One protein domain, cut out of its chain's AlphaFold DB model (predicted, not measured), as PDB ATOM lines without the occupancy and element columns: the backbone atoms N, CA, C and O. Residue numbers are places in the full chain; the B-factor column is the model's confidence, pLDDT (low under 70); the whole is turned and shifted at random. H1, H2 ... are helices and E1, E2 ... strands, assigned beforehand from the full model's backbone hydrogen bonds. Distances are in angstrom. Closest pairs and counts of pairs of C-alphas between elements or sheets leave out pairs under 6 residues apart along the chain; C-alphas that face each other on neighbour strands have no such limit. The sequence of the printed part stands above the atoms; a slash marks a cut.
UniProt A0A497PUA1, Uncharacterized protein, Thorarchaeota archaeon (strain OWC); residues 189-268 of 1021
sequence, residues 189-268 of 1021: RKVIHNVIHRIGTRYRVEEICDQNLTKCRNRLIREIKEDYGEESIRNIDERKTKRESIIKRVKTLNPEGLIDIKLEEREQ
ATOM      1  N   ARG A 189      28.704  31.642 -15.325       79.88
ATOM      2  CA  ARG A 189      29.500  32.813 -15.685       79.88
ATOM      3  C   ARG A 189      30.918  32.419 -16.030       79.88
ATOM      4  O   ARG A 189      31.470  31.454 -15.503       79.88
ATOM      5  N   LYS A 190      31.497  33.227 -16.913       80.56
ATOM      6  CA  LYS A 190      32.934  33.283 -17.108       80.56
ATOM      7  C   LYS A 190      33.511  34.124 -15.976       80.56
ATOM      8  O   LYS A 190      33.232  35.318 -15.911       80.56
ATOM      9  N   VAL A 191      34.265  33.492 -15.093       82.50
ATOM     10  CA  VAL A 191      34.867  34.131 -13.922       82.50
ATOM     11  C   VAL A 191      36.369  33.904 -13.907       82.50
ATOM     12  O   VAL A 191      36.881  32.995 -14.569       82.50
ATOM     13  N   ILE A 192      37.082  34.747 -13.167       83.88
ATOM     14  CA  ILE A 192      38.518  34.596 -12.959       83.88
ATOM     15  C   ILE A 192      38.733  33.977 -11.582       83.88
ATOM     16  O   ILE A 192      38.554  34.652 -10.573       83.88
ATOM     17  N   HIS A 193      39.137  32.708 -11.544       83.69
ATOM     18  CA  HIS A 193      39.677  32.106 -10.328       83.69
ATOM     19  C   HIS A 193      41.043  32.706 -10.083       83.69
ATOM     20  O   HIS A 193      41.957  32.509 -10.889       83.69
ATOM     21  N   ASN A 194      41.178  33.443  -8.994       86.44
ATOM     22  CA  ASN A 194      42.464  33.916  -8.549       86.44
ATOM     23  C   ASN A 194      42.963  33.013  -7.409       86.44
ATOM     24  O   ASN A 194      42.194  32.478  -6.617       86.44
ATOM     25  N   VAL A 195      44.265  32.766  -7.382       88.25
ATOM     26  CA  VAL A 195      44.934  32.085  -6.280       88.25
ATOM     27  C   VAL A 195      46.129  32.936  -5.913       88.25
ATOM     28  O   VAL A 195      46.996  33.167  -6.758       88.25
ATOM     29  N   ILE A 196      46.162  33.390  -4.668       88.69
ATOM     30  CA  ILE A 196      47.283  34.134  -4.101       88.69
ATOM     31  C   ILE A 196      47.986  33.185  -3.147       88.69
ATOM     32  O   ILE A 196      47.364  32.633  -2.239       88.69
ATOM     33  N   HIS A 197      49.272  32.952  -3.381       89.56
ATOM     34  CA  HIS A 197      50.062  32.031  -2.580       89.56
ATOM     35  C   HIS A 197      51.324  32.709  -2.066       89.56
ATOM     36  O   HIS A 197      52.101  33.265  -2.845       89.56
ATOM     37  N   ARG A 198      51.539  32.617  -0.752       86.75
ATOM     38  CA  ARG A 198      52.767  33.057  -0.098       86.75
ATOM     39  C   ARG A 198      53.780  31.914  -0.109       86.75
ATOM     40  O   ARG A 198      53.607  30.904   0.574       86.75
ATOM     41  N   ILE A 199      54.843  32.082  -0.889       82.50
ATOM     42  CA  ILE A 199      55.851  31.043  -1.134       82.50
ATOM     43  C   ILE A 199      56.552  30.658   0.169       82.50
ATOM     44  O   ILE A 199      56.895  31.527   0.967       82.50
ATOM     45  N   GLY A 200      56.781  29.359   0.364       76.12
ATOM     46  CA  GLY A 200      57.442  28.833   1.560       76.12
ATOM     47  C   GLY A 200      56.530  28.724   2.784       76.12
ATOM     48  O   GLY A 200      56.990  28.294   3.832       76.12
ATOM     49  N   THR A 201      55.243  29.060   2.651       78.38
ATOM     50  CA  THR A 201      54.252  28.960   3.732       78.38
ATOM     51  C   THR A 201      53.049  28.126   3.293       78.38
ATOM     52  O   THR A 201      52.856  27.858   2.106       78.38
ATOM     53  N   ARG A 202      52.188  27.748   4.244       78.00
ATOM     54  CA  ARG A 202      50.884  27.128   3.944       78.00
ATOM     55  C   ARG A 202      49.829  28.127   3.448       78.00
ATOM     56  O   ARG A 202      48.756  27.704   3.026       78.00
ATOM     57  N   TYR A 203      50.108  29.431   3.506       82.56
ATOM     58  CA  TYR A 203      49.116  30.466   3.238       82.56
ATOM     59  C   TYR A 203      48.794  30.554   1.745       82.56
ATOM     60  O   TYR A 203      49.643  30.817   0.879       82.56
ATOM     61  N   ARG A 204      47.530  30.270   1.441       83.31
ATOM     62  CA  ARG A 204      46.971  30.271   0.098       83.31
ATOM     63  C   ARG A 204      45.494  30.620   0.183       83.31
ATOM     64  O   ARG A 204      44.742  29.920   0.854       83.31
ATOM     65  N   VAL A 205      45.087  31.636  -0.566       83.44
ATOM     66  CA  VAL A 205      43.682  32.035  -0.699       83.44
ATOM     67  C   VAL A 205      43.245  31.843  -2.143       83.44
ATOM     68  O   VAL A 205      44.008  32.104  -3.076       83.44
ATOM     69  N   GLU A 206      42.021  31.350  -2.319       82.12
ATOM     70  CA  GLU A 206      41.337  31.269  -3.607       82.12
ATOM     71  C   GLU A 206      40.083  32.147  -3.562       82.12
ATOM     72  O   GLU A 206      39.231  31.991  -2.685       82.12
ATOM     73  N   GLU A 207      39.969  33.075  -4.507       78.25
ATOM     74  CA  GLU A 207      38.820  33.966  -4.658       78.25
ATOM     75  C   GLU A 207      38.340  33.944  -6.123       78.25
ATOM     76  O   GLU A 207      39.068  33.643  -7.076       78.25
ATOM     77  N   ILE A 208      37.050  34.216  -6.307       76.50
ATOM     78  CA  ILE A 208      36.440  34.397  -7.619       76.50
ATOM     79  C   ILE A 208      36.307  35.898  -7.876       76.50
ATOM     80  O   ILE A 208      35.594  36.596  -7.161       76.50
ATOM     81  N   CYS A 209      36.971  36.389  -8.919       75.38
ATOM     82  CA  CYS A 209      36.828  37.765  -9.375       75.38
ATOM     83  C   CYS A 209      35.846  37.845 -10.553       75.38
ATOM     84  O   CYS A 209      36.049  37.225 -11.603       75.38
ATOM     85  N   ASP A 210      34.803  38.659 -10.378       66.44
ATOM     86  CA  ASP A 210      33.713  38.857 -11.348       66.44
ATOM     87  C   ASP A 210      34.037  39.883 -12.450       66.44
ATOM     88  O   ASP A 210      33.229  40.123 -13.351       66.44
ATOM     89  N   GLN A 211      35.210  40.519 -12.386       74.25
ATOM     90  CA  GLN A 211      35.669  41.469 -13.398       74.25
ATOM     91  C   GLN A 211      36.470  40.763 -14.503       74.25
ATOM     92  O   GLN A 211      36.773  39.573 -14.448       74.25
ATOM     93  N   ASN A 212      36.838  41.503 -15.552       80.56
ATOM     94  CA  ASN A 212      37.721  40.950 -16.575       80.56
ATOM     95  C   ASN A 212      39.136  40.697 -16.016       80.56
ATOM     96  O   ASN A 212      39.580  41.372 -15.086       80.56
ATOM     97  N   LEU A 213      39.861  39.762 -16.640       83.12
ATOM     98  CA  LEU A 213      41.220  39.360 -16.247       83.12
ATOM     99  C   LEU A 213      42.148  40.559 -15.972       83.12
ATOM    100  O   LEU A 213      42.886  40.552 -14.994       83.12
ATOM    101  N   THR A 214      42.097  41.601 -16.809       81.69
ATOM    102  CA  THR A 214      42.961  42.782 -16.684       81.69
ATOM    103  C   THR A 214      42.637  43.606 -15.443       81.69
ATOM    104  O   THR A 214      43.555  44.002 -14.730       81.69
ATOM    105  N   LYS A 215      41.351  43.846 -15.162       82.88
ATOM    106  CA  LYS A 215      40.921  44.579 -13.968       82.88
ATOM    107  C   LYS A 215      41.237  43.794 -12.694       82.88
ATOM    108  O   LYS A 215      41.868  44.354 -11.804       82.88
ATOM    109  N   CYS A 216      40.916  42.496 -12.657       81.62
ATOM    110  CA  CYS A 216      41.249  41.623 -11.524       81.62
ATOM    111  C   CYS A 216      42.756  41.628 -11.246       81.62
ATOM    112  O   CYS A 216      43.185  41.818 -10.115       81.62
ATOM    113  N   ARG A 217      43.571  41.487 -12.298       86.12
ATOM    114  CA  ARG A 217      45.028  41.532 -12.185       86.12
ATOM    115  C   ARG A 217      45.529  42.859 -11.628       86.12
ATOM    116  O   ARG A 217      46.332  42.856 -10.708       86.12
ATOM    117  N   ASN A 218      45.097  43.981 -12.200       85.12
ATOM    118  CA  ASN A 218      45.588  45.291 -11.779       85.12
ATOM    119  C   ASN A 218      45.173  45.606 -10.331       85.12
ATOM    120  O   ASN A 218      45.979  46.171  -9.600       85.12
ATOM    121  N   ARG A 219      43.968  45.183  -9.913       84.06
ATOM    122  CA  ARG A 219      43.504  45.270  -8.519       84.06
ATOM    123  C   ARG A 219      44.442  44.514  -7.576       84.06
ATOM    124  O   ARG A 219      44.979  45.127  -6.665       84.06
ATOM    125  N   LEU A 220      44.683  43.228  -7.846       84.12
ATOM    126  CA  LEU A 220      45.538  42.381  -7.003       84.12
ATOM    127  C   LEU A 220      46.988  42.870  -6.957       84.12
ATOM    128  O   LEU A 220      47.606  42.847  -5.902       84.12
ATOM    129  N   ILE A 221      47.535  43.327  -8.090       85.31
ATOM    130  CA  ILE A 221      48.889  43.895  -8.127       85.31
ATOM    131  C   ILE A 221      48.975  45.129  -7.230       85.31
ATOM    132  O   ILE A 221      49.940  45.257  -6.489       85.31
ATOM    133  N   ARG A 222      47.996  46.038  -7.317       84.62
ATOM    134  CA  ARG A 222      47.974  47.257  -6.504       84.62
ATOM    135  C   ARG A 222      47.904  46.919  -5.014       84.62
ATOM    136  O   ARG A 222      48.761  47.372  -4.273       84.62
ATOM    137  N   GLU A 223      46.959  46.067  -4.626       80.75
ATOM    138  CA  GLU A 223      46.765  45.640  -3.233       80.75
ATOM    139  C   GLU A 223      48.036  44.999  -2.652       80.75
ATOM    140  O   GLU A 223      48.536  45.422  -1.616       80.75
ATOM    141  N   ILE A 224      48.641  44.045  -3.369       85.38
ATOM    142  CA  ILE A 224      49.862  43.376  -2.899       85.38
ATOM    143  C   ILE A 224      51.044  44.352  -2.804       85.38
ATOM    144  O   ILE A 224      51.855  44.247  -1.886       85.38
ATOM    145  N   LYS A 225      51.155  45.314  -3.727       84.88
ATOM    146  CA  LYS A 225      52.218  46.325  -3.682       84.88
ATOM    147  C   LYS A 225      52.055  47.311  -2.530       84.88
ATOM    148  O   LYS A 225      53.059  47.680  -1.929       84.88
ATOM    149  N   GLU A 226      50.827  47.718  -2.229       81.06
ATOM    150  CA  GLU A 226      50.519  48.575  -1.080       81.06
ATOM    151  C   GLU A 226      50.885  47.882   0.240       81.06
ATOM    152  O   GLU A 226      51.467  48.506   1.124       81.06
ATOM    153  N   ASP A 227      50.622  46.579   0.335       78.62
ATOM    154  CA  ASP A 227      50.786  45.806   1.566       78.62
ATOM    155  C   ASP A 227      52.223  45.295   1.795       78.62
ATOM    156  O   ASP A 227      52.736  45.328   2.916       78.62
ATOM    157  N   TYR A 228      52.896  44.831   0.736       77.44
ATOM    158  CA  TYR A 228      54.203  44.157   0.812       77.44
ATOM    159  C   TYR A 228      55.341  44.919   0.115       77.44
ATOM    160  O   TYR A 228      56.495  44.486   0.177       77.44
ATOM    161  N   GLY A 229      55.042  46.033  -0.558       79.06
ATOM    162  CA  GLY A 229      55.995  46.829  -1.332       79.06
ATOM    163  C   GLY A 229      56.066  46.460  -2.819       79.06
ATOM    164  O   GLY A 229      55.588  45.414  -3.261       79.06
ATOM    165  N   GLU A 230      56.703  47.331  -3.607       81.94
ATOM    166  CA  GLU A 230      56.732  47.281  -5.082       81.94
ATOM    167  C   GLU A 230      57.312  45.984  -5.676       81.94
ATOM    168  O   GLU A 230      56.877  45.540  -6.741       81.94
ATOM    169  N   GLU A 231      58.264  45.360  -4.978       83.31
ATOM    170  CA  GLU A 231      59.021  44.191  -5.447       83.31
ATOM    171  C   GLU A 231      58.505  42.847  -4.896       83.31
ATOM    172  O   GLU A 231      59.132  41.804  -5.074       83.31
ATOM    173  N   SER A 232      57.351  42.846  -4.234       83.88
ATOM    174  CA  SER A 232      56.819  41.689  -3.499       83.88
ATOM    175  C   SER A 232      56.280  40.544  -4.367       83.88
ATOM    176  O   SER A 232      56.211  39.399  -3.907       83.88
ATOM    177  N   ILE A 233      55.895  40.818  -5.616       87.25
ATOM    178  CA  ILE A 233      55.250  39.838  -6.503       87.25
ATOM    179  C   ILE A 233      56.306  39.074  -7.300       87.25
ATOM    180  O   ILE A 233      57.029  39.659  -8.107       87.25
ATOM    181  N   ARG A 234      56.332  37.746  -7.146       87.81
ATOM    182  CA  ARG A 234      57.256  36.872  -7.868       87.81
ATOM    183  C   ARG A 234      56.770  36.539  -9.263       87.81
ATOM    184  O   ARG A 234      57.387  36.946 -10.246       87.81
ATOM    185  N   ASN A 235      55.657  35.814  -9.356       88.69
ATOM    186  CA  ASN A 235      55.079  35.396 -10.628       88.69
ATOM    187  C   ASN A 235      53.603  35.756 -10.742       88.69
ATOM    188  O   ASN A 235      52.851  35.723  -9.769       88.69
ATOM    189  N   ILE A 236      53.181  35.996 -11.982       89.00
ATOM    190  CA  ILE A 236      51.776  36.044 -12.374       89.00
ATOM    191  C   ILE A 236      51.535  34.965 -13.445       89.00
ATOM    192  O   ILE A 236      52.048  35.092 -14.559       89.00
ATOM    193  N   ASP A 237      50.794  33.897 -13.117       89.12
ATOM    194  CA  ASP A 237      50.336  32.847 -14.055       89.12
ATOM    195  C   ASP A 237      48.909  33.156 -14.523       89.12
ATOM    196  O   ASP A 237      47.944  32.933 -13.799       89.12
ATOM    197  N   GLU A 238      48.764  33.665 -15.743       88.12
ATOM    198  CA  GLU A 238      47.479  33.913 -16.389       88.12
ATOM    199  C   GLU A 238      47.106  32.749 -17.319       88.12
ATOM    200  O   GLU A 238      47.846  32.391 -18.238       88.12
ATOM    201  N   ARG A 239      45.903  32.201 -17.153       84.81
ATOM    202  CA  ARG A 239      45.308  31.201 -18.045       84.81
ATOM    203  C   ARG A 239      44.014  31.748 -18.621       84.81
ATOM    204  O   ARG A 239      43.044  31.954 -17.895       84.81
ATOM    205  N   LYS A 240      44.002  31.984 -19.932       80.56
ATOM    206  CA  LYS A 240      42.855  32.543 -20.654       80.56
ATOM    207  C   LYS A 240      42.274  31.527 -21.628       80.56
ATOM    208  O   LYS A 240      43.016  30.949 -22.422       80.56
ATOM    209  N   THR A 241      40.953  31.375 -21.628       69.50
ATOM    210  CA  THR A 241      40.264  30.450 -22.533       69.50
ATOM    211  C   THR A 241      39.798  31.211 -23.776       69.50
ATOM    212  O   THR A 241      38.957  32.116 -23.684       69.50
ATOM    213  N   LYS A 242      40.358  30.884 -24.953       65.38
ATOM    214  CA  LYS A 242      40.023  31.536 -26.233       65.38
ATOM    215  C   LYS A 242      39.846  30.488 -27.340       65.38
ATOM    216  O   LYS A 242      40.812  29.833 -27.712       65.38
ATOM    217  N   ARG A 243      38.622  30.375 -27.883       53.06
ATOM    218  CA  ARG A 243      38.255  29.485 -29.013       53.06
ATOM    219  C   ARG A 243      38.866  28.075 -28.872       53.06
ATOM    220  O   ARG A 243      39.730  27.710 -29.655       53.06
ATOM    221  N   GLU A 244      38.480  27.359 -27.811       52.91
ATOM    222  CA  GLU A 244      38.913  25.977 -27.488       52.91
ATOM    223  C   GLU A 244      40.408  25.774 -27.158       52.91
ATOM    224  O   GLU A 244      40.810  24.674 -26.790       52.91
ATOM    225  N   SER A 245      41.229  26.831 -27.181       53.34
ATOM    226  CA  SER A 245      42.637  26.795 -26.759       53.34
ATOM    227  C   SER A 245      42.864  27.520 -25.422       53.34
ATOM    228  O   SER A 245      42.272  28.575 -25.157       53.34
ATOM    229  N   ILE A 246      43.730  26.957 -24.569       67.00
ATOM    230  CA  ILE A 246      44.167  27.567 -23.303       67.00
ATOM    231  C   ILE A 246      45.457  28.342 -23.569       67.00
ATOM    232  O   ILE A 246      46.501  27.756 -23.847       67.00
ATOM    233  N   ILE A 247      45.401  29.667 -23.456       72.62
ATOM    234  CA  ILE A 247      46.590  30.519 -23.522       72.62
ATOM    235  C   ILE A 247      47.122  30.669 -22.099       72.62
ATOM    236  O   ILE A 247      46.490  31.332 -21.276       72.62
ATOM    237  N   LYS A 248      48.278  30.062 -21.820       77.06
ATOM    238  CA  LYS A 248      49.008  30.225 -20.557       77.06
ATOM    239  C   LYS A 248      50.092  31.291 -20.718       77.06
ATOM    240  O   LYS A 248      50.876  31.232 -21.663       77.06
ATOM    241  N   ARG A 249      50.148  32.258 -19.805       79.38
ATOM    242  CA  ARG A 249      51.188  33.289 -19.732       79.38
ATOM    243  C   ARG A 249      51.712  33.342 -18.310       79.38
ATOM    244  O   ARG A 249      50.993  33.763 -17.417       79.38
ATOM    245  N   VAL A 250      52.962  32.945 -18.119       79.56
ATOM    246  CA  VAL A 250      53.658  33.123 -16.843       79.56
ATOM    247  C   VAL A 250      54.606  34.298 -17.006       79.56
ATOM    248  O   VAL A 250      55.441  34.288 -17.910       79.56
ATOM    249  N   LYS A 251      54.455  35.319 -16.165       84.50
ATOM    250  CA  LYS A 251      55.375  36.453 -16.105       84.50
ATOM    251  C   LYS A 251      56.041  36.477 -14.736       84.50
ATOM    252  O   LYS A 251      55.362  36.718 -13.742       84.50
ATOM    253  N   THR A 252      57.350  36.258 -14.703       84.00
ATOM    254  CA  THR A 252      58.178  36.518 -13.521       84.00
ATOM    255  C   THR A 252      58.462  38.015 -13.462       84.00
ATOM    256  O   THR A 252      58.952  38.586 -14.437       84.00
ATOM    257  N   LEU A 253      58.065  38.665 -12.368       84.00
ATOM    258  CA  LEU A 253      58.269  40.095 -12.130       84.00
ATOM    259  C   LEU A 253      59.526  40.329 -11.291       84.00
ATOM    260  O   LEU A 253      60.381  41.098 -11.716       84.00
ATOM    261  N   ASN A 254      59.661  39.623 -10.167       83.69
ATOM    262  CA  ASN A 254      60.856  39.633  -9.328       83.69
ATOM    263  C   ASN A 254      61.166  38.212  -8.827       83.69
ATOM    264  O   ASN A 254      60.361  37.682  -8.074       83.69
ATOM    265  N   PRO A 255      62.293  37.574  -9.183       81.69
ATOM    266  CA  PRO A 255      62.644  36.232  -8.700       81.69
ATOM    267  C   PRO A 255      62.644  36.077  -7.171       81.69
ATOM    268  O   PRO A 255      62.270  35.011  -6.684       81.69
ATOM    269  N   GLU A 256      62.980  37.148  -6.444       79.94
ATOM    270  CA  GLU A 256      63.028  37.207  -4.973       79.94
ATOM    271  C   GLU A 256      61.679  37.593  -4.335       79.94
ATOM    272  O   GLU A 256      61.565  37.746  -3.119       79.94
ATOM    273  N   GLY A 257      60.634  37.770  -5.150       80.94
ATOM    274  CA  GLY A 257      59.292  38.065  -4.665       80.94
ATOM    275  C   GLY A 257      58.740  36.944  -3.777       80.94
ATOM    276  O   GLY A 257      59.063  35.762  -3.922       80.94
ATOM    277  N   LEU A 258      57.839  37.310  -2.873       84.62
ATOM    278  CA  LEU A 258      57.288  36.420  -1.851       84.62
ATOM    279  C   LEU A 258      55.931  35.822  -2.249       84.62
ATOM    280  O   LEU A 258      55.491  34.833  -1.658       84.62
ATOM    281  N   ILE A 259      55.264  36.421  -3.242       87.62
ATOM    282  CA  ILE A 259      53.877  36.114  -3.598       87.62
ATOM    283  C   ILE A 259      53.773  35.660  -5.054       87.62
ATOM    284  O   ILE A 259      54.210  36.357  -5.970       87.62
ATOM    285  N   ASP A 260      53.129  34.515  -5.271       89.31
ATOM    286  CA  ASP A 260      52.697  34.062  -6.592       89.31
ATOM    287  C   ASP A 260      51.190  34.328  -6.761       89.31
ATOM    288  O   ASP A 260      50.375  33.946  -5.918       89.31
ATOM    289  N   ILE A 261      50.815  34.950  -7.881       90.69
ATOM    290  CA  ILE A 261      49.422  35.180  -8.275       90.69
ATOM    291  C   ILE A 261      49.106  34.267  -9.457       90.69
ATOM    292  O   ILE A 261      49.766  34.316 -10.494       90.69
ATOM    293  N   LYS A 262      48.056  33.464  -9.354       90.50
ATOM    294  CA  LYS A 262      47.524  32.694 -10.480       90.50
ATOM    295  C   LYS A 262      46.120  33.180 -10.804       90.50
ATOM    296  O   LYS A 262      45.299  33.298  -9.911       90.50
ATOM    297  N   LEU A 263      45.843  33.443 -12.075       88.88
ATOM    298  CA  LEU A 263      44.562  33.914 -12.595       88.88
ATOM    299  C   LEU A 263      44.094  32.953 -13.682       88.88
ATOM    300  O   LEU A 263      44.729  32.841 -14.727       88.88
ATOM    301  N   GLU A 264      42.986  32.259 -13.464       86.69
ATOM    302  CA  GLU A 264      42.458  31.265 -14.391       86.69
ATOM    303  C   GLU A 264      41.020  31.593 -14.788       86.69
ATOM    304  O   GLU A 264      40.107  31.606 -13.968       86.69
ATOM    305  N   GLU A 265      40.820  31.862 -16.074       86.00
ATOM    306  CA  GLU A 265      39.514  32.169 -16.636       86.00
ATOM    307  C   GLU A 265      38.746  30.871 -16.926       86.00
ATOM    308  O   GLU A 265      39.090  30.134 -17.857       86.00
ATOM    309  N   ARG A 266      37.689  30.613 -16.149       84.81
ATOM    310  CA  ARG A 266      36.839  29.416 -16.255       84.81
ATOM    311  C   ARG A 266      35.379  29.798 -16.443       84.81
ATOM    312  O   ARG A 266      34.916  30.802 -15.910       84.81
ATOM    313  N   GLU A 267      34.643  28.973 -17.178       83.81
ATOM    314  CA  GLU A 267      33.183  29.028 -17.183       83.81
ATOM    315  C   GLU A 267      32.647  27.965 -16.221       83.81
ATOM    316  O   GLU A 267      32.860  26.770 -16.431       83.81
ATOM    317  N   GLN A 268      31.964  28.387 -15.158       83.50
ATOM    318  CA  GLN A 268      31.421  27.469 -14.156       83.50
ATOM    319  C   GLN A 268      30.053  27.914 -13.635       83.50
ATOM    320  O   GLN A 268      29.627  29.054 -13.833       83.50
TER     321      GLN A 268
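Overview. This is residues 189 to 268 of the 1021 residues of an uncharacterized protein of Thorarchaeota archaeon (strain OWC) (UniProt A0A497PUA1). One twisted sheet of five strands has a single helix, H1, over one face, running along the strands, while its other face is bare. The printed part has 80 residues, with E1, E2, H1, E3, E4 and E5 in that order along the chain. The sheet is mixed, in the order E2, E1, E5, E3, E4, and the class is mixed, helices and strands. The whole is compact, with a radius of gyration of the C-alphas of 12.6 A, and elongated, spanning 36 by 23 by 20 A.

Along the chain. E1, residues 189 to 198, begins at C-alpha 189 (29.500, 32.813, -15.685) and is 28.0 A long. E2 is residues 204 to 209, 15.8 A. H1, residues 213 to 228, begins at C-alpha 213 (41.220, 39.360, -16.247) and is 22.0 A long. E3 is residues 233 to 242, 26.3 A, and E4 residues 245 to 252, 22.6 A. E5, residues 259 to 268, is 26.3 A long, bends by 52 degrees at residue 265 and ends at C-alpha 268 (31.421, 27.469, -14.156).

Arrangement. E1 and E2 form an antiparallel hairpin, with N 194 and O 207 at 2.9 A. E1 and E5 are antiparallel, with N 193 and O 264 at 2.8 A. E5 and E3 are parallel at 16 degrees, with N 263 and O 237 at 2.8 A. E3 and E4 form an antiparallel hairpin, with N 238 and O 249 at 2.8 A. These N and O pairs are within hydrogen-bond range. H1 is on the sheet, over E1 and E5, at a height over the sheet of 8.4 A; on the local plane its line and that of E5 stand at 25 degrees. The closest C-alphas of H1 and E5 are those of Leu 213 and Leu 263, 7.4 A apart. Every O i to N i+4 pair in H1 is within hydrogen-bond range. E2, H1 and E3 make a split strand-helix-strand unit, two strands running the same way with E1 and E5 between them, with a right-handed crossover.

Size, cuts and confidence. The two C-alphas farthest apart, those of Gly 229 and Glu 244, are 37.6 A apart. The printed part has no cut and no long link. Residue 210 and residues 241 to 246 have pLDDT under 70.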